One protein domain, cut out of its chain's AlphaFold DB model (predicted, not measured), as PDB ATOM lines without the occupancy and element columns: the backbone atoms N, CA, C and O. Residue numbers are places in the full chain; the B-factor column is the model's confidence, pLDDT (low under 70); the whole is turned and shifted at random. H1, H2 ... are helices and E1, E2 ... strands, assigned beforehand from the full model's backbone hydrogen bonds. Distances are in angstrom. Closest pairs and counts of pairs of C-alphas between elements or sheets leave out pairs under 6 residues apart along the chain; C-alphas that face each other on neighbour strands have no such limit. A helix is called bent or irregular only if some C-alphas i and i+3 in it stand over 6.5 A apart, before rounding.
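This is residues 125 to 247 of the 249 residues of an uncharacterized protein of Deltaproteobacteria bacterium (UniProt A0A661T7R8). The model is a flat, hollow horseshoe of two long bent helices, H1 and H2, joined end to end by a tight link, with no contact between its two sides. H3 folds back along H2b as a helical hairpin, with small H4 beside H3, while on the inner side H5 packs on H2b and the small strand hairpin E1 E2 packs on H1a; the link from H5 to E1 spans the opening. The printed part has 123 residues with five named helices and then two named strands, in the order H1 H2 H3 H4 H5 E1 E2; the sheet E1 - E2 is antiparallel and the class is mostly helix. The whole is loose, with a radius of gyration of the C-alphas of 18.2 A, and spans 46 by 46 by 18 A.

E1, residues 236 to 239, and E2, residues 243 to 246, form an antiparallel hairpin with 147 degrees between their directions; N 237 and O 245 are 3.0 A apart and N 245 and O 237 2.9 A, both within hydrogen-bond range. H1, residues 125 to 153, was assigned as one helix by its hydrogen bonds but is bent, with C-alphas 141 and 144 6.7 A apart; its arms H1a, residues 125 to 141, and H1b, residues 144 to 153, stand at a tilt of 36 degrees, only just steep. The closest C-alphas of H1a and E1 are those of Asn 128 and Asn 238, 5.0 A apart. H2, residues 156 to 180, also assigned as one helix by its hydrogen bonds, is bent, with C-alphas 169 and 172 6.9 A apart; its arms H2a, residues 156 to 169, and H2b, residues 172 to 180, stand at a steep tilt of 42 degrees. H1b and H2a meet only through their link. H2b and H3, residues 184 to 199, touch as a helical hairpin at a shallow tilt of 12 degrees, opposite ways, closest at the C-alphas of Ala 175 and Phe 187, 4.6 A. H2a, with residue 168 alone, only just touches H3, with 3 pairs of C-alphas within 8 A, the closest being Asn 168 and Phe 194, 6.1 A. H5, residues 222 to 228, touches H2b at a shallow tilt of 14 degrees, the same way, closest at the C-alphas of Asn 177 and Thr 225, 6.1 A. H4, residues 208 to 211, touches H3, closest at the C-alphas of Ala 209 and Arg 193, 5.6 A. H1a and H2b are apart. Every O i to N i+4 pair is within hydrogen-bond range in H1a, H1b, H2a, H2b, H3 and H5; H4 is too short for such a pair.

H1a begins at C-alpha 125, (179.908, 163.326, 129.572), and is 24.2 A long; H1b is 14.4 A, H2a 20.3 A, H2b 12.4 A and H3 22.6 A. H3 ends at C-alpha 199, (184.154, 127.893, 161.042). E2 ends at C-alpha 246, (176.417, 151.922, 135.472).

The two C-alphas farthest apart are those of Pro 126 and Val 200, 50.2 A. The printed part has no cut and no long link. Its mean pLDDT is 81.3, with residues 200 to 201 and 204 to 217 under 70.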
ATOM      1  N   GLU A 125     178.503 162.915 129.421       84.31
ATOM      2  CA  GLU A 125     179.908 163.326 129.572       84.31
ATOM      3  C   GLU A 125     180.111 164.644 130.355       84.31
ATOM      4  O   GLU A 125     180.903 164.646 131.306       84.31
ATOM      5  N   PRO A 126     179.418 165.770 130.053       85.81
ATOM      6  CA  PRO A 126     179.702 167.034 130.737       85.81
ATOM      7  C   PRO A 126     179.395 166.962 132.236       85.81
ATOM      8  O   PRO A 126     180.124 167.526 133.055       85.81
ATOM      9  N   LEU A 127     178.346 166.232 132.612       86.00
ATOM     10  CA  LEU A 127     177.956 166.031 134.002       86.00
ATOM     11  C   LEU A 127     178.929 165.075 134.707       86.00
ATOM     12  O   LEU A 127     179.399 165.372 135.809       86.00
ATOM     13  N   ASN A 128     179.313 163.987 134.041       89.19
ATOM     14  CA  ASN A 128     180.270 163.018 134.566       89.19
ATOM     15  C   ASN A 128     181.650 163.646 134.801       89.19
ATOM     16  O   ASN A 128     182.290 163.360 135.818       89.19
ATOM     17  N   ARG A 129     182.076 164.570 133.932       89.38
ATOM     18  CA  ARG A 129     183.337 165.312 134.061       89.38
ATOM     19  C   ARG A 129     183.332 166.278 135.249       89.38
ATOM     20  O   ARG A 129     184.341 166.378 135.947       89.38
ATOM     21  N   VAL A 130     182.213 166.952 135.527       89.69
ATOM     22  CA  VAL A 130     182.080 167.823 136.712       89.69
ATOM     23  C   VAL A 130     182.170 167.003 137.998       89.69
ATOM     24  O   VAL A 130     182.947 167.341 138.895       89.69
ATOM     25  N   PHE A 131     181.430 165.896 138.083       89.75
ATOM     26  CA  PHE A 131     181.491 165.021 139.254       89.75
ATOM     27  C   PHE A 131     182.846 164.330 139.399       89.75
ATOM     28  O   PHE A 131     183.327 164.177 140.521       89.75
ATOM     29  N   PHE A 132     183.517 164.010 138.292       89.19
ATOM     30  CA  PHE A 132     184.883 163.494 138.310       89.19
ATOM     31  C   PHE A 132     185.848 164.489 138.956       89.19
ATOM     32  O   PHE A 132     186.554 164.129 139.893       89.19
ATOM     33  N   GLN A 133     185.820 165.761 138.544       90.75
ATOM     34  CA  GLN A 133     186.672 166.795 139.142       90.75
ATOM     35  C   GLN A 133     186.376 167.013 140.630       90.75
ATOM     36  O   GLN A 133     187.290 167.260 141.419       90.75
ATOM     37  N   PHE A 134     185.106 166.925 141.034       92.12
ATOM     38  CA  PHE A 134     184.725 167.000 142.442       92.12
ATOM     39  C   PHE A 134     185.284 165.818 143.249       92.12
ATOM     40  O   PHE A 134     185.917 166.029 144.287       92.12
ATOM     41  N   ASN A 135     185.099 164.590 142.755       92.25
ATOM     42  CA  ASN A 135     185.583 163.367 143.396       92.25
ATOM     43  C   ASN A 135     187.111 163.348 143.500       92.25
ATOM     44  O   ASN A 135     187.643 162.973 144.544       92.25
ATOM     45  N   ASP A 136     187.812 163.810 142.466       92.12
ATOM     46  CA  ASP A 136     189.272 163.859 142.436       92.12
ATOM     47  C   ASP A 136     189.823 164.825 143.501       92.12
ATOM     48  O   ASP A 136     190.671 164.466 144.322       92.12
ATOM     49  N   ARG A 137     189.237 166.028 143.614       92.88
ATOM     50  CA  ARG A 137     189.581 166.975 144.690       92.88
ATOM     51  C   ARG A 137     189.293 166.397 146.073       92.88
ATOM     52  O   ARG A 137     190.145 166.485 146.957       92.88
ATOM     53  N   LEU A 138     188.126 165.784 146.266       92.50
ATOM     54  CA  LEU A 138     187.759 165.141 147.530       92.50
ATOM     55  C   LEU A 138     188.743 164.021 147.898       92.50
ATOM     56  O   LEU A 138     189.133 163.891 149.063       92.50
ATOM     57  N   TYR A 139     189.174 163.234 146.912       89.94
ATOM     58  CA  TYR A 139     190.125 162.151 147.109       89.94
ATOM     59  C   TYR A 139     191.464 162.677 147.625       89.94
ATOM     60  O   TYR A 139     191.947 162.210 148.659       89.94
ATOM     61  N   PHE A 140     192.043 163.683 146.964       92.75
ATOM     62  CA  PHE A 140     193.339 164.230 147.364       92.75
ATOM     63  C   PHE A 140     193.302 164.965 148.707       92.75
ATOM     64  O   PHE A 140     194.245 164.832 149.488       92.75
ATOM     65  N   TRP A 141     192.231 165.710 148.991       92.56
ATOM     66  CA  TRP A 141     192.154 166.570 150.175       92.56
ATOM     67  C   TRP A 141     191.653 165.853 151.429       92.56
ATOM     68  O   TRP A 141     192.138 166.138 152.522       92.56
ATOM     69  N   CYS A 142     190.708 164.920 151.293       92.25
ATOM     70  CA  CYS A 142     190.061 164.277 152.437       92.25
ATOM     71  C   CYS A 142     190.424 162.793 152.541       92.25
ATOM     72  O   CYS A 142     190.908 162.341 153.579       92.25
ATOM     73  N   ILE A 143     190.213 162.021 151.472       92.62
ATOM     74  CA  ILE A 143     190.282 160.551 151.540       92.62
ATOM     75  C   ILE A 143     191.730 160.065 151.659       92.62
ATOM     76  O   ILE A 143     192.033 159.234 152.513       92.62
ATOM     77  N   LYS A 144     192.648 160.595 150.847       92.81
ATOM     78  CA  LYS A 144     194.067 160.214 150.836       92.81
ATOM     79  C   LYS A 144     194.771 160.439 152.185       92.81
ATOM     80  O   LYS A 144     195.405 159.490 152.669       92.81
ATOM     81  N   PRO A 145     194.684 161.619 152.837       93.12
ATOM     82  CA  PRO A 145     195.299 161.797 154.151       93.12
ATOM     83  C   PRO A 145     194.636 160.923 155.219       93.12
ATOM     84  O   PRO A 145     195.344 160.355 156.052       93.12
ATOM     85  N   LEU A 146     193.313 160.729 155.159       92.88
ATOM     86  CA  LEU A 146     192.590 159.854 156.081       92.88
ATOM     87  C   LEU A 146     193.035 158.389 155.949       92.88
ATOM     88  O   LEU A 146     193.347 157.745 156.950       92.88
ATOM     89  N   ALA A 147     193.138 157.875 154.721       89.38
ATOM     90  CA  ALA A 147     193.601 156.518 154.441       89.38
ATOM     91  C   ALA A 147     195.056 156.306 154.889       89.38
ATOM     92  O   ALA A 147     195.391 155.277 155.482       89.38
ATOM     93  N   THR A 148     195.916 157.306 154.673       90.44
ATOM     94  CA  THR A 148     197.312 157.281 155.137       90.44
ATOM     95  C   THR A 148     197.389 157.289 156.667       90.44
ATOM     96  O   THR A 148     198.181 156.547 157.246       90.44
ATOM     97  N   GLY A 149     196.544 158.080 157.335       91.81
ATOM     98  CA  GLY A 149     196.414 158.088 158.793       91.81
ATOM     99  C   GLY A 149     195.946 156.739 159.339       91.81
ATOM    100  O   GLY A 149     196.582 156.184 160.232       91.81
ATOM    101  N   TYR A 150     194.905 156.153 158.742       87.75
ATOM    102  CA  TYR A 150     194.408 154.823 159.102       87.75
ATOM    103  C   TYR A 150     195.489 153.744 158.956       87.75
ATOM    104  O   TYR A 150     195.666 152.918 159.850       87.75
ATOM    105  N   GLY A 151     196.264 153.784 157.869       87.38
ATOM    106  CA  GLY A 151     197.373 152.858 157.639       87.38
ATOM    107  C   GLY A 151     198.514 152.973 158.656       87.38
ATOM    108  O   GLY A 151     199.190 151.978 158.900       87.38
ATOM    109  N   LYS A 152     198.713 154.154 159.261       88.31
ATOM    110  CA  LYS A 152     199.702 154.376 160.330       88.31
ATOM    111  C   LYS A 152     199.198 153.930 161.703       88.31
ATOM    112  O   LYS A 152     199.988 153.438 162.499       88.31
ATOM    113  N   VAL A 153     197.907 154.117 161.985       92.12
ATOM    114  CA  VAL A 153     197.304 153.793 163.290       92.12
ATOM    115  C   VAL A 153     196.998 152.301 163.419       92.12
ATOM    116  O   VAL A 153     197.192 151.724 164.487       92.12
ATOM    117  N   VAL A 154     196.517 151.662 162.349       90.00
ATOM    118  CA  VAL A 154     196.042 150.274 162.399       90.00
ATOM    119  C   VAL A 154     197.100 149.308 161.851       90.00
ATOM    120  O   VAL A 154     197.480 149.405 160.678       90.00
ATOM    121  N   PRO A 155     197.542 148.311 162.643       87.38
ATOM    122  CA  PRO A 155     198.535 147.343 162.199       87.38
ATOM    123  C   PRO A 155     197.995 146.468 161.057       87.38
ATOM    124  O   PRO A 155     196.807 146.151 160.977       87.38
ATOM    125  N   GLU A 156     198.894 146.053 160.165       85.38
ATOM    126  CA  GLU A 156     198.589 145.229 158.986       85.38
ATOM    127  C   GLU A 156     197.695 143.993 159.247       85.38
ATOM    128  O   GLU A 156     196.715 143.834 158.514       85.38
ATOM    129  N   PRO A 157     197.917 143.150 160.283       81.88
ATOM    130  CA  PRO A 157     197.079 141.968 160.510       81.88
ATOM    131  C   PRO A 157     195.607 142.305 160.778       81.88
ATOM    132  O   PRO A 157     194.726 141.562 160.350       81.88
ATOM    133  N   VAL A 158     195.329 143.434 161.437       83.06
ATOM    134  CA  VAL A 158     193.956 143.879 161.711       83.06
ATOM    135  C   VAL A 158     193.297 144.379 160.425       83.06
ATOM    136  O   VAL A 158     192.161 144.007 160.143       83.06
ATOM    137  N   ARG A 159     194.026 145.134 159.590       84.25
ATOM    138  CA  ARG A 159     193.528 145.597 158.280       84.25
ATOM    139  C   ARG A 159     193.163 144.427 157.367       84.25
ATOM    140  O   ARG A 159     192.106 144.432 156.739       84.25
ATOM    141  N   ILE A 160     194.013 143.401 157.334       84.12
ATOM    142  CA  ILE A 160     193.755 142.173 156.577       84.12
ATOM    143  C   ILE A 160     192.547 141.430 157.157       84.12
ATOM    144  O   ILE A 160     191.699 140.983 156.389       84.12
ATOM    145  N   GLY A 161     192.439 141.332 158.486       81.31
ATOM    146  CA  GLY A 161     191.319 140.663 159.145       81.31
ATOM    147  C   GLY A 161     189.968 141.298 158.829       81.31
ATOM    148  O   GLY A 161     189.035 140.597 158.446       81.31
ATOM    149  N   VAL A 162     189.883 142.628 158.899       85.56
ATOM    150  CA  VAL A 162     188.668 143.380 158.549       85.56
ATOM    151  C   VAL A 162     188.309 143.189 157.074       85.56
ATOM    152  O   VAL A 162     187.155 142.908 156.756       85.56
ATOM    153  N   ARG A 163     189.290 143.260 156.164       84.94
ATOM    154  CA  ARG A 163     189.059 143.010 154.731       84.94
ATOM    155  C   ARG A 163     188.530 141.598 154.469       84.94
ATOM    156  O   ARG A 163     187.607 141.433 153.676       84.94
ATOM    157  N   ASN A 164     189.101 140.589 155.126       84.25
ATOM    158  CA  ASN A 164     188.658 139.201 154.981       84.25
ATOM    159  C   ASN A 164     187.241 139.005 155.531       84.25
ATOM    160  O   ASN A 164     186.439 138.325 154.899       84.25
ATOM    161  N   PHE A 165     186.916 139.649 156.655       85.00
ATOM    162  CA  PHE A 165     185.588 139.595 157.255       85.00
ATOM    163  C   PHE A 165     184.513 140.140 156.307       85.00
ATOM    164  O   PHE A 165     183.539 139.446 156.020       85.00
ATOM    165  N   PHE A 166     184.718 141.339 155.747       87.19
ATOM    166  CA  PHE A 166     183.790 141.903 154.760       87.19
ATOM    167  C   PHE A 166     183.712 141.055 153.489       87.19
ATOM    168  O   PHE A 166     182.621 140.811 152.983       87.19
ATOM    169  N   SER A 167     184.844 140.529 153.015       83.62
ATOM    170  CA  SER A 167     184.846 139.606 151.879       83.62
ATOM    171  C   SER A 167     184.022 138.346 152.164       83.62
ATOM    172  O   SER A 167     183.270 137.926 151.290       83.62
ATOM    173  N   ASN A 168     184.099 137.784 153.375       85.81
ATOM    174  CA  ASN A 168     183.324 136.613 153.790       85.81
ATOM    175  C   ASN A 168     181.814 136.892 153.838       85.81
ATOM    176  O   ASN A 168     181.028 136.043 153.431       85.81
ATOM    177  N   LEU A 169     181.401 138.087 154.272       86.38
ATOM    178  CA  LEU A 169     179.989 138.492 154.265       86.38
ATOM    179  C   LEU A 169     179.410 138.620 152.849       86.38
ATOM    180  O   LEU A 169     178.225 138.359 152.650       86.38
ATOM    181  N   CYS A 170     180.234 138.978 151.864       84.88
ATOM    182  CA  CYS A 170     179.816 139.065 150.464       84.88
ATOM    183  C   CYS A 170     179.794 137.702 149.742       84.88
ATOM    184  O   CYS A 170     179.104 137.576 148.731       84.88
ATOM    185  N   MET A 171     180.484 136.668 150.246       85.19
ATOM    186  CA  MET A 171     180.519 135.321 149.638       85.19
ATOM    187  C   MET A 171     179.138 134.700 149.364       85.19
ATOM    188  O   MET A 171     178.944 134.205 148.255       85.19
ATOM    189  N   PRO A 172     178.149 134.715 150.283       86.00
ATOM    190  CA  PRO A 172     176.831 134.146 149.991       86.00
ATOM    191  C   PRO A 172     176.107 134.877 148.854       86.00
ATOM    192  O   PRO A 172     175.446 134.231 148.046       86.00
ATOM    193  N   ILE A 173     176.266 136.200 148.744       87.75
ATOM    194  CA  ILE A 173     175.685 136.985 147.644       87.75
ATOM    195  C   ILE A 173     176.322 136.559 146.316       87.75
ATOM    196  O   ILE A 173     175.614 136.280 145.348       87.75
ATOM    197  N   ARG A 174     177.652 136.419 146.285       86.25
ATOM    198  CA  ARG A 174     178.389 135.914 145.116       86.25
ATOM    199  C   ARG A 174     177.982 134.494 144.741       86.25
ATOM    200  O   ARG A 174     177.786 134.209 143.564       86.25
ATOM    201  N   ALA A 175     177.767 133.624 145.726       85.31
ATOM    202  CA  ALA A 175     177.269 132.275 145.495       85.31
ATOM    203  C   ALA A 175     175.894 132.308 144.802       85.31
ATOM    204  O   ALA A 175     175.705 131.654 143.777       85.31
ATOM    205  N   VAL A 176     174.950 133.116 145.297       88.25
ATOM    206  CA  VAL A 176     173.639 133.283 144.649       88.25
ATOM    207  C   VAL A 176     173.792 133.774 143.205       88.25
ATOM    208  O   VAL A 176     173.138 133.233 142.318       88.25
ATOM    209  N   ASN A 177     174.704 134.710 142.933       86.75
ATOM    210  CA  ASN A 177     174.999 135.153 141.566       86.75
ATOM    211  C   ASN A 177     175.559 134.027 140.683       86.75
ATOM    212  O   ASN A 177     175.084 133.846 139.565       86.75
ATOM    213  N   CYS A 178     176.486 133.202 141.184       84.62
ATOM    214  CA  CYS A 178     176.950 132.016 140.455       84.62
ATOM    215  C   CYS A 178     175.791 131.073 140.107       84.62
ATOM    216  O   CYS A 178     175.756 130.518 139.009       84.62
ATOM    217  N   LEU A 179     174.842 130.889 141.030       85.94
ATOM    218  CA  LEU A 179     173.671 130.045 140.808       85.94
ATOM    219  C   LEU A 179     172.747 130.634 139.733       85.94
ATOM    220  O   LEU A 179     172.313 129.901 138.848       85.94
ATOM    221  N   LEU A 180     172.498 131.946 139.775       85.00
ATOM    222  CA  LEU A 180     171.696 132.658 138.773       85.00
ATOM    223  C   LEU A 180     172.321 132.605 137.373       85.00
ATOM    224  O   LEU A 180     171.600 132.507 136.387       85.00
ATOM    225  N   GLN A 181     173.649 132.604 137.284       83.88
ATOM    226  CA  GLN A 181     174.383 132.430 136.028       83.88
ATOM    227  C   GLN A 181     174.490 130.957 135.573       83.88
ATOM    228  O   GLN A 181     175.131 130.668 134.565       83.88
ATOM    229  N   GLY A 182     173.928 129.994 136.318       82.69
ATOM    230  CA  GLY A 182     174.015 128.558 136.011       82.69
ATOM    231  C   GLY A 182     175.372 127.908 136.327       82.69
ATOM    232  O   GLY A 182     175.594 126.735 136.022       82.69
ATOM    233  N   LYS A 183     176.289 128.628 136.981       83.88
ATOM    234  CA  LYS A 183     177.632 128.159 137.360       83.88
ATOM    235  C   LYS A 183     177.589 127.382 138.682       83.88
ATOM    236  O   LYS A 183     178.084 127.838 139.715       83.88
ATOM    237  N   ILE A 184     177.054 126.157 138.649       82.56
ATOM    238  CA  ILE A 184     176.920 125.273 139.832       82.56
ATOM    239  C   ILE A 184     178.262 125.016 140.529       82.56
ATOM    240  O   ILE A 184     178.347 124.927 141.755       82.56
ATOM    241  N   ARG A 185     179.343 124.940 139.754       78.94
ATOM    242  CA  ARG A 185     180.682 124.735 140.304       78.94
ATOM    243  C   ARG A 185     181.207 125.948 141.070       78.94
ATOM    244  O   ARG A 185     181.765 125.774 142.151       78.94
ATOM    245  N   GLY A 186     181.012 127.150 140.526       77.62
ATOM    246  CA  GLY A 186     181.380 128.400 141.196       77.62
ATOM    247  C   GLY A 186     180.613 128.570 142.508       77.62
ATOM    248  O   GLY A 186     181.213 128.865 143.539       77.62
ATOM    249  N   PHE A 187     179.319 128.236 142.500       81.62
ATOM    250  CA  PHE A 187     178.479 128.211 143.700       81.62
ATOM    251  C   PHE A 187     179.046 127.293 144.795       81.62
ATOM    252  O   PHE A 187     179.217 127.718 145.938       81.62
ATOM    253  N   GLY A 188     179.388 126.046 144.449       81.62
ATOM    254  CA  GLY A 188     179.944 125.087 145.409       81.62
ATOM    255  C   GLY A 188     181.271 125.548 146.020       81.62
ATOM    256  O   GLY A 188     181.504 125.346 147.215       81.62
ATOM    257  N   ILE A 189     182.119 126.209 145.229       81.56
ATOM    258  CA  ILE A 189     183.390 126.781 145.691       81.56
ATOM    259  C   ILE A 189     183.144 127.918 146.692       81.56
ATOM    260  O   ILE A 189     183.716 127.883 147.782       81.56
ATOM    261  N   GLU A 190     182.272 128.879 146.381       82.50
ATOM    262  CA  GLU A 190     181.985 130.020 147.267       82.50
ATOM    263  C   GLU A 190     181.328 129.602 148.588       82.50
ATOM    264  O   GLU A 190     181.729 130.066 149.655       82.50
ATOM    265  N   ILE A 191     180.391 128.650 148.557       85.69
ATOM    266  CA  ILE A 191     179.777 128.112 149.780       85.69
ATOM    267  C   ILE A 191     180.809 127.375 150.635       85.69
ATOM    268  O   ILE A 191     180.865 127.569 151.851       85.69
ATOM    269  N   SER A 192     181.674 126.573 150.011       80.88
ATOM    270  CA  SER A 192     182.743 125.872 150.726       80.88
ATOM    271  C   SER A 192     183.708 126.858 151.388       80.88
ATOM    272  O   SER A 192     184.083 126.673 152.548       80.88
ATOM    273  N   ARG A 193     184.073 127.944 150.690       80.69
ATOM    274  CA  ARG A 193     184.899 129.032 151.238       80.69
ATOM    275  C   ARG A 193     184.210 129.710 152.420       80.69
ATOM    276  O   ARG A 193     184.846 129.851 153.461       80.69
ATOM    277  N   PHE A 194     182.929 130.052 152.300       84.00
ATOM    278  CA  PHE A 194     182.158 130.680 153.374       84.00
ATOM    279  C   PHE A 194     182.093 129.804 154.628       84.00
ATOM    280  O   PHE A 194     182.355 130.280 155.735       84.00
ATOM    281  N   VAL A 195     181.801 128.510 154.472       82.69
ATOM    282  CA  VAL A 195     181.736 127.568 155.598       82.69
ATOM    283  C   VAL A 195     183.102 127.437 156.262       82.69
ATOM    284  O   VAL A 195     183.201 127.566 157.482       82.69
ATOM    285  N   MET A 196     184.175 127.253 155.490       74.12
ATOM    286  CA  MET A 196     185.528 127.110 156.039       74.12
ATOM    287  C   MET A 196     186.035 128.389 156.711       74.12
ATOM    288  O   MET A 196     186.602 128.332 157.803       74.12
ATOM    289  N   ASN A 197     185.813 129.550 156.103       80.88
ATOM    290  CA  ASN A 197     186.245 130.830 156.656       80.88
ATOM    291  C   ASN A 197     185.426 131.213 157.896       80.88
ATOM    292  O   ASN A 197     185.983 131.739 158.860       80.88
ATOM    293  N   SER A 198     184.137 130.872 157.937       76.44
ATOM    294  CA  SER A 198     183.287 131.134 159.102       76.44
ATOM    295  C   SER A 198     183.586 130.189 160.274       76.44
ATOM    296  O   SER A 198     183.604 130.634 161.421       76.44
ATOM    297  N   THR A 199     183.878 128.911 160.005       74.31
ATOM    298  CA  THR A 199     184.154 127.893 161.042       74.31
ATOM    299  C   THR A 199     185.601 127.906 161.537       74.31
ATOM    300  O   THR A 199     185.842 127.936 162.742       74.31
ATOM    301  N   VAL A 200     186.577 127.894 160.627       68.44
ATOM    302  CA  VAL A 200     188.013 127.788 160.943       68.44
ATOM    303  C   VAL A 200     188.678 129.164 161.000       68.44
ATOM    304  O   VAL A 200     189.596 129.378 161.788       68.44
ATOM    305  N   GLY A 201     188.210 130.116 160.194       68.12
ATOM    306  CA  GLY A 201     188.772 131.466 160.089       68.12
ATOM    307  C   GLY A 201     188.320 132.452 161.170       68.12
ATOM    308  O   GLY A 201     188.548 133.646 160.999       68.12
ATOM    309  N   VAL A 202     187.687 131.985 162.258       72.69
ATOM    310  CA  VAL A 202     187.112 132.822 163.334       72.69
ATOM    311  C   VAL A 202     186.182 133.888 162.739       72.69
ATOM    312  O   VAL A 202     186.515 135.069 162.691       72.69
ATOM    313  N   ALA A 203     185.031 133.451 162.216       70.38
ATOM    314  CA  ALA A 203     184.044 134.310 161.548       70.38
ATOM    315  C   ALA A 203     184.556 135.048 160.287       70.38
ATOM    316  O   ALA A 203     183.970 136.046 159.877       70.38
ATOM    317  N   GLY A 204     185.622 134.560 159.646       66.31
ATOM    318  CA  GLY A 204     186.173 135.141 158.416       66.31
ATOM    319  C   GLY A 204     187.281 136.178 158.621       66.31
ATOM    320  O   GLY A 204     187.714 136.790 157.652       66.31
ATOM    321  N   LEU A 205     187.793 136.361 159.843       69.38
ATOM    322  CA  LEU A 205     188.975 137.200 160.106       69.38
ATOM    323  C   LEU A 205     190.244 136.613 159.457       69.38
ATOM    324  O   LEU A 205     191.133 137.335 158.995       69.38
ATOM    325  N   TRP A 206     190.327 135.289 159.365       66.62
ATOM    326  CA  TRP A 206     191.353 134.585 158.603       66.62
ATOM    327  C   TRP A 206     190.765 133.899 157.372       66.62
ATOM    328  O   TRP A 206     189.654 133.383 157.416       66.62
ATOM    329  N   ASP A 207     191.555 133.860 156.292       63.22
ATOM    330  CA  ASP A 207     191.238 133.154 155.041       63.22
ATOM    331  C   ASP A 207     192.100 131.877 154.909       63.22
ATOM    332  O   ASP A 207     193.107 131.861 154.184       63.22
ATOM    333  N   PRO A 208     191.774 130.798 155.650       58.25
ATOM    334  CA  PRO A 208     192.394 129.493 155.453       58.25
ATOM    335  C   PRO A 208     192.024 128.883 154.092       58.25
ATOM    336  O   PRO A 208     192.813 128.106 153.552       58.25
ATOM    337  N   ALA A 209     190.881 129.252 153.498       56.66
ATOM    338  CA  ALA A 209     190.424 128.692 152.229       56.66
ATOM    339  C   ALA A 209     191.358 129.039 151.055       56.66
ATOM    340  O   ALA A 209     191.679 128.171 150.240       56.66
ATOM    341  N   LYS A 210     191.872 130.273 150.988       59.88
ATOM    342  CA  LYS A 210     192.864 130.663 149.971       59.88
ATOM    343  C   LYS A 210     194.261 130.110 150.266       59.88
ATOM    344  O   LYS A 210     194.948 129.666 149.351       59.88
ATOM    345  N   LYS A 211     194.692 130.122 151.533       57.53
ATOM    346  CA  LYS A 211     196.073 129.765 151.917       57.53
ATOM    347  C   LYS A 211     196.344 128.260 151.961       57.53
ATOM    348  O   LYS A 211     197.457 127.848 151.651       57.53
ATOM    349  N   ILE A 212     195.359 127.461 152.361       53.34
ATOM    350  CA  ILE A 212     195.528 126.022 152.612       53.34
ATOM    351  C   ILE A 212     194.897 125.206 151.483       53.34
ATOM    352  O   ILE A 212     195.514 124.274 150.980       53.34
ATOM    353  N   PHE A 213     193.699 125.594 151.037       55.59
ATOM    354  CA  PHE A 213     192.922 124.829 150.056       55.59
ATOM    355  C   PHE A 213     193.043 125.348 148.615       55.59
ATOM    356  O   PHE A 213     192.511 124.718 147.706       55.59
ATOM    357  N   ARG A 214     193.756 126.467 148.388       58.16
ATOM    358  CA  ARG A 214     193.943 127.114 147.070       58.16
ATOM    359  C   ARG A 214     192.640 127.293 146.279       58.16
ATOM    360  O   ARG A 214     192.635 127.218 145.055       58.16
ATOM    361  N   LEU A 215     191.531 127.526 146.976       61.34
ATOM    362  CA  LEU A 215     190.272 127.864 146.325       61.34
ATOM    363  C   LEU A 215     190.359 129.328 145.916       61.34
ATOM    364  O   LEU A 215     190.488 130.195 146.779       61.34
ATOM    365  N   GLU A 216     190.343 129.615 144.625       67.62
ATOM    366  CA  GLU A 216     190.322 130.993 144.141       67.62
ATOM    367  C   GLU A 216     188.913 131.571 144.324       67.62
ATOM    368  O   GLU A 216     187.932 130.872 144.055       67.62
ATOM    369  N   PRO A 217     188.790 132.803 144.855       65.50
ATOM    370  CA  PRO A 217     187.496 133.453 144.986       65.50
ATOM    371  C   PRO A 217     186.936 133.777 143.601       65.50
ATOM    372  O   PRO A 217     187.641 134.322 142.751       65.50
ATOM    373  N   GLN A 218     185.660 133.485 143.408       71.31
ATOM    374  CA  GLN A 218     184.891 133.918 142.257       71.31
ATOM    375  C   GLN A 218     184.533 135.395 142.440       71.31
ATOM    376  O   GLN A 218     184.018 135.807 143.485       71.31
ATOM    377  N   ASN A 219     184.844 136.214 141.438       71.00
ATOM    378  CA  ASN A 219     184.454 137.624 141.398       71.00
ATOM    379  C   ASN A 219     183.166 137.763 140.586       71.00
ATOM    380  O   ASN A 219     183.178 138.299 139.485       71.00
ATOM    381  N   GLU A 220     182.083 137.199 141.121       79.12
ATOM    382  CA  GLU A 220     180.769 137.204 140.477       79.12
ATOM    383  C   GLU A 220     179.837 138.177 141.187       79.12
ATOM    384  O   GLU A 220     179.427 137.948 142.328       79.12
ATOM    385  N   ASP A 221     179.483 139.249 140.491       81.31
ATOM    386  CA  ASP A 221     178.657 140.326 141.021       81.31
ATOM    387  C   ASP A 221     177.325 140.410 140.248       81.31
ATOM    388  O   ASP A 221     177.154 139.805 139.185       81.31
ATOM    389  N   PHE A 222     176.338 141.122 140.799       81.31
ATOM    390  CA  PHE A 222     174.985 141.156 140.229       81.31
ATOM    391  C   PHE A 222     174.971 141.748 138.812       81.31
ATOM    392  O   PHE A 222     174.264 141.233 137.944       81.31
ATOM    393  N   GLY A 223     175.826 142.738 138.536       79.56
ATOM    394  CA  GLY A 223     175.990 143.293 137.195       79.56
ATOM    395  C   GLY A 223     176.478 142.271 136.161       79.56
ATOM    396  O   GLY A 223     176.031 142.301 135.014       79.56
ATOM    397  N   GLN A 224     177.312 141.301 136.558       80.56
ATOM    398  CA  GLN A 224     177.738 140.199 135.680       80.56
ATOM    399  C   GLN A 224     176.594 139.220 135.416       80.56
ATOM    400  O   GLN A 224     176.392 138.785 134.281       80.56
ATOM    401  N   THR A 225     175.784 138.931 136.437       80.75
ATOM    402  CA  THR A 225     174.575 138.113 136.288       80.75
ATOM    403  C   THR A 225     173.603 138.753 135.301       80.75
ATOM    404  O   THR A 225     173.141 138.103 134.366       80.75
ATOM    405  N   LEU A 226     173.346 140.049 135.449       79.69
ATOM    406  CA  LEU A 226     172.510 140.817 134.533       79.69
ATOM    407  C   LEU A 226     173.098 140.899 133.115       79.69
ATOM    408  O   LEU A 226     172.358 140.788 132.138       79.69
ATOM    409  N   GLY A 227     174.423 141.017 132.994       78.06
ATOM    410  CA  GLY A 227     175.129 140.928 131.716       78.06
ATOM    411  C   GLY A 227     174.939 139.573 131.031       78.06
ATOM    412  O   GLY A 227     174.656 139.526 129.836       78.06
ATOM    413  N   SER A 228     175.004 138.472 131.787       77.56
ATOM    414  CA  SER A 228     174.768 137.118 131.260       77.56
ATOM    415  C   SER A 228     173.333 136.902 130.760       77.56
ATOM    416  O   SER A 228     173.109 136.097 129.861       77.56
ATOM    417  N   LEU A 229     172.373 137.670 131.288       80.38
ATOM    418  CA  LEU A 229     170.972 137.688 130.858       80.38
ATOM    419  C   LEU A 229     170.715 138.623 129.658       80.38
ATOM    420  O   LEU A 229     169.566 138.818 129.265       80.38
ATOM    421  N   GLY A 230     171.769 139.192 129.065       80.31
ATOM    422  CA  GLY A 230     171.691 140.024 127.863       80.31
ATOM    423  C   GLY A 230     171.437 141.508 128.125       80.31
ATOM    424  O   GLY A 230     171.191 142.252 127.175       80.31
ATOM    425  N   MET A 231     171.510 141.973 129.377       79.44
ATOM    426  CA  MET A 231     171.401 143.401 129.666       79.44
ATOM    427  C   MET A 231     172.737 144.107 129.409       79.44
ATOM    428  O   MET A 231     173.764 143.799 130.023       79.44
ATOM    429  N   GLY A 232     172.716 145.074 128.489       76.81
ATOM    430  CA  GLY A 232     173.866 145.927 128.197       76.81
ATOM    431  C   GLY A 232     174.274 146.806 129.392       76.81
ATOM    432  O   GLY A 232     173.505 146.958 130.341       76.81
ATOM    433  N   PRO A 233     175.478 147.407 129.359       70.94
ATOM    434  CA  PRO A 233     175.994 148.252 130.445       70.94
ATOM    435  C   PRO A 233     175.144 149.510 130.719       70.94
ATOM    436  O   PRO A 233     175.213 150.066 131.811       70.94
ATOM    437  N   GLY A 234     174.287 149.924 129.780       77.44
ATOM    438  CA  GLY A 234     173.412 151.084 129.949       77.44
ATOM    439  C   GLY A 234     174.180 152.408 129.937       77.44
ATOM    440  O   GLY A 234     175.280 152.491 129.397       77.44
ATOM    441  N   ILE A 235     173.573 153.452 130.505       81.00
ATOM    442  CA  ILE A 235     174.177 154.788 130.607       81.00
ATOM    443  C   ILE A 235     175.201 154.789 131.746       81.00
ATOM    444  O   ILE A 235     174.929 154.273 132.833       81.00
ATOM    445  N   TYR A 236     176.359 155.390 131.489       81.31
ATOM    446  CA  TYR A 236     177.406 155.597 132.479       81.31
ATOM    447  C   TYR A 236     177.127 156.862 133.298       81.31
ATOM    448  O   TYR A 236     176.824 157.924 132.751       81.31
ATOM    449  N   ILE A 237     177.205 156.754 134.623       83.81
ATOM    450  CA  ILE A 237     176.973 157.874 135.536       83.81
ATOM    451  C   ILE A 237     178.077 157.881 136.583       83.81
ATOM    452  O   ILE A 237     178.301 156.895 137.284       83.81
ATOM    453  N   ASN A 238     178.741 159.019 136.732       84.94
ATOM    454  CA  ASN A 238     179.725 159.213 137.781       84.94
ATOM    455  C   ASN A 238     179.077 159.945 138.959       84.94
ATOM    456  O   ASN A 238     178.819 161.147 138.898       84.94
ATOM    457  N   TRP A 239     178.792 159.217 140.035       83.94
ATOM    458  CA  TRP A 239     178.128 159.779 141.203       83.94
ATOM    459  C   TRP A 239     179.103 160.589 142.063       83.94
ATOM    460  O   TRP A 239     180.259 160.185 142.249       83.94
ATOM    461  N   PRO A 240     178.652 161.702 142.670       80.69
ATOM    462  CA  PRO A 240     179.437 162.371 143.694       80.69
ATOM    463  C   PRO A 240     179.693 161.397 144.852       80.69
ATOM    464  O   PRO A 240     178.773 160.742 145.341       80.69
ATOM    465  N   ILE A 241     180.947 161.315 145.298       83.00
ATOM    466  CA  ILE A 241     181.452 160.480 146.402       83.00
ATOM    467  C   ILE A 241     181.514 158.975 146.088       83.00
ATOM    468  O   ILE A 241     182.520 158.347 146.409       83.00
ATOM    469  N   LEU A 242     180.477 158.394 145.478       80.81
ATOM    470  CA  LEU A 242     180.412 156.957 145.163       80.81
ATOM    471  C   LEU A 242     181.300 156.561 143.974       80.81
ATOM    472  O   LEU A 242     181.817 155.446 143.955       80.81
ATOM    473  N   GLY A 243     181.532 157.481 143.033       83.50
ATOM    474  CA  GLY A 243     182.386 157.248 141.873       83.50
ATOM    475  C   GLY A 243     181.635 156.661 140.668       83.50
ATOM    476  O   GLY A 243     180.433 156.902 140.520       83.50
ATOM    477  N   PRO A 244     182.347 155.953 139.773       83.81
ATOM    478  CA  PRO A 244     181.803 155.510 138.498       83.81
ATOM    479  C   PRO A 244     180.821 154.354 138.699       83.81
ATOM    480  O   PRO A 244     181.160 153.351 139.325       83.81
ATOM    481  N   SER A 245     179.617 154.474 138.151       81.94
ATOM    482  CA  SER A 245     178.598 153.423 138.205       81.94
ATOM    483  C   SER A 245     177.869 153.309 136.873       81.94
ATOM    484  O   SER A 245     177.870 154.228 136.047       81.94
ATOM    485  N   SER A 246     177.234 152.166 136.656       81.69
ATOM    486  CA  SER A 246     176.417 151.922 135.472       81.69
ATOM    487  C   SER A 246     175.017 151.496 135.898       81.69
ATOM    488  O   SER A 246     174.802 151.064 137.021       81.69
ATOM    489  N   ILE A 247     174.024 151.592 135.013       78.88
ATOM    490  CA  ILE A 247     172.662 151.118 135.346       78.88
ATOM    491  C   ILE A 247     172.663 149.622 135.704       78.88
ATOM    492  O   ILE A 247     171.802 149.148 136.447       78.88
TER     493      ILE A 247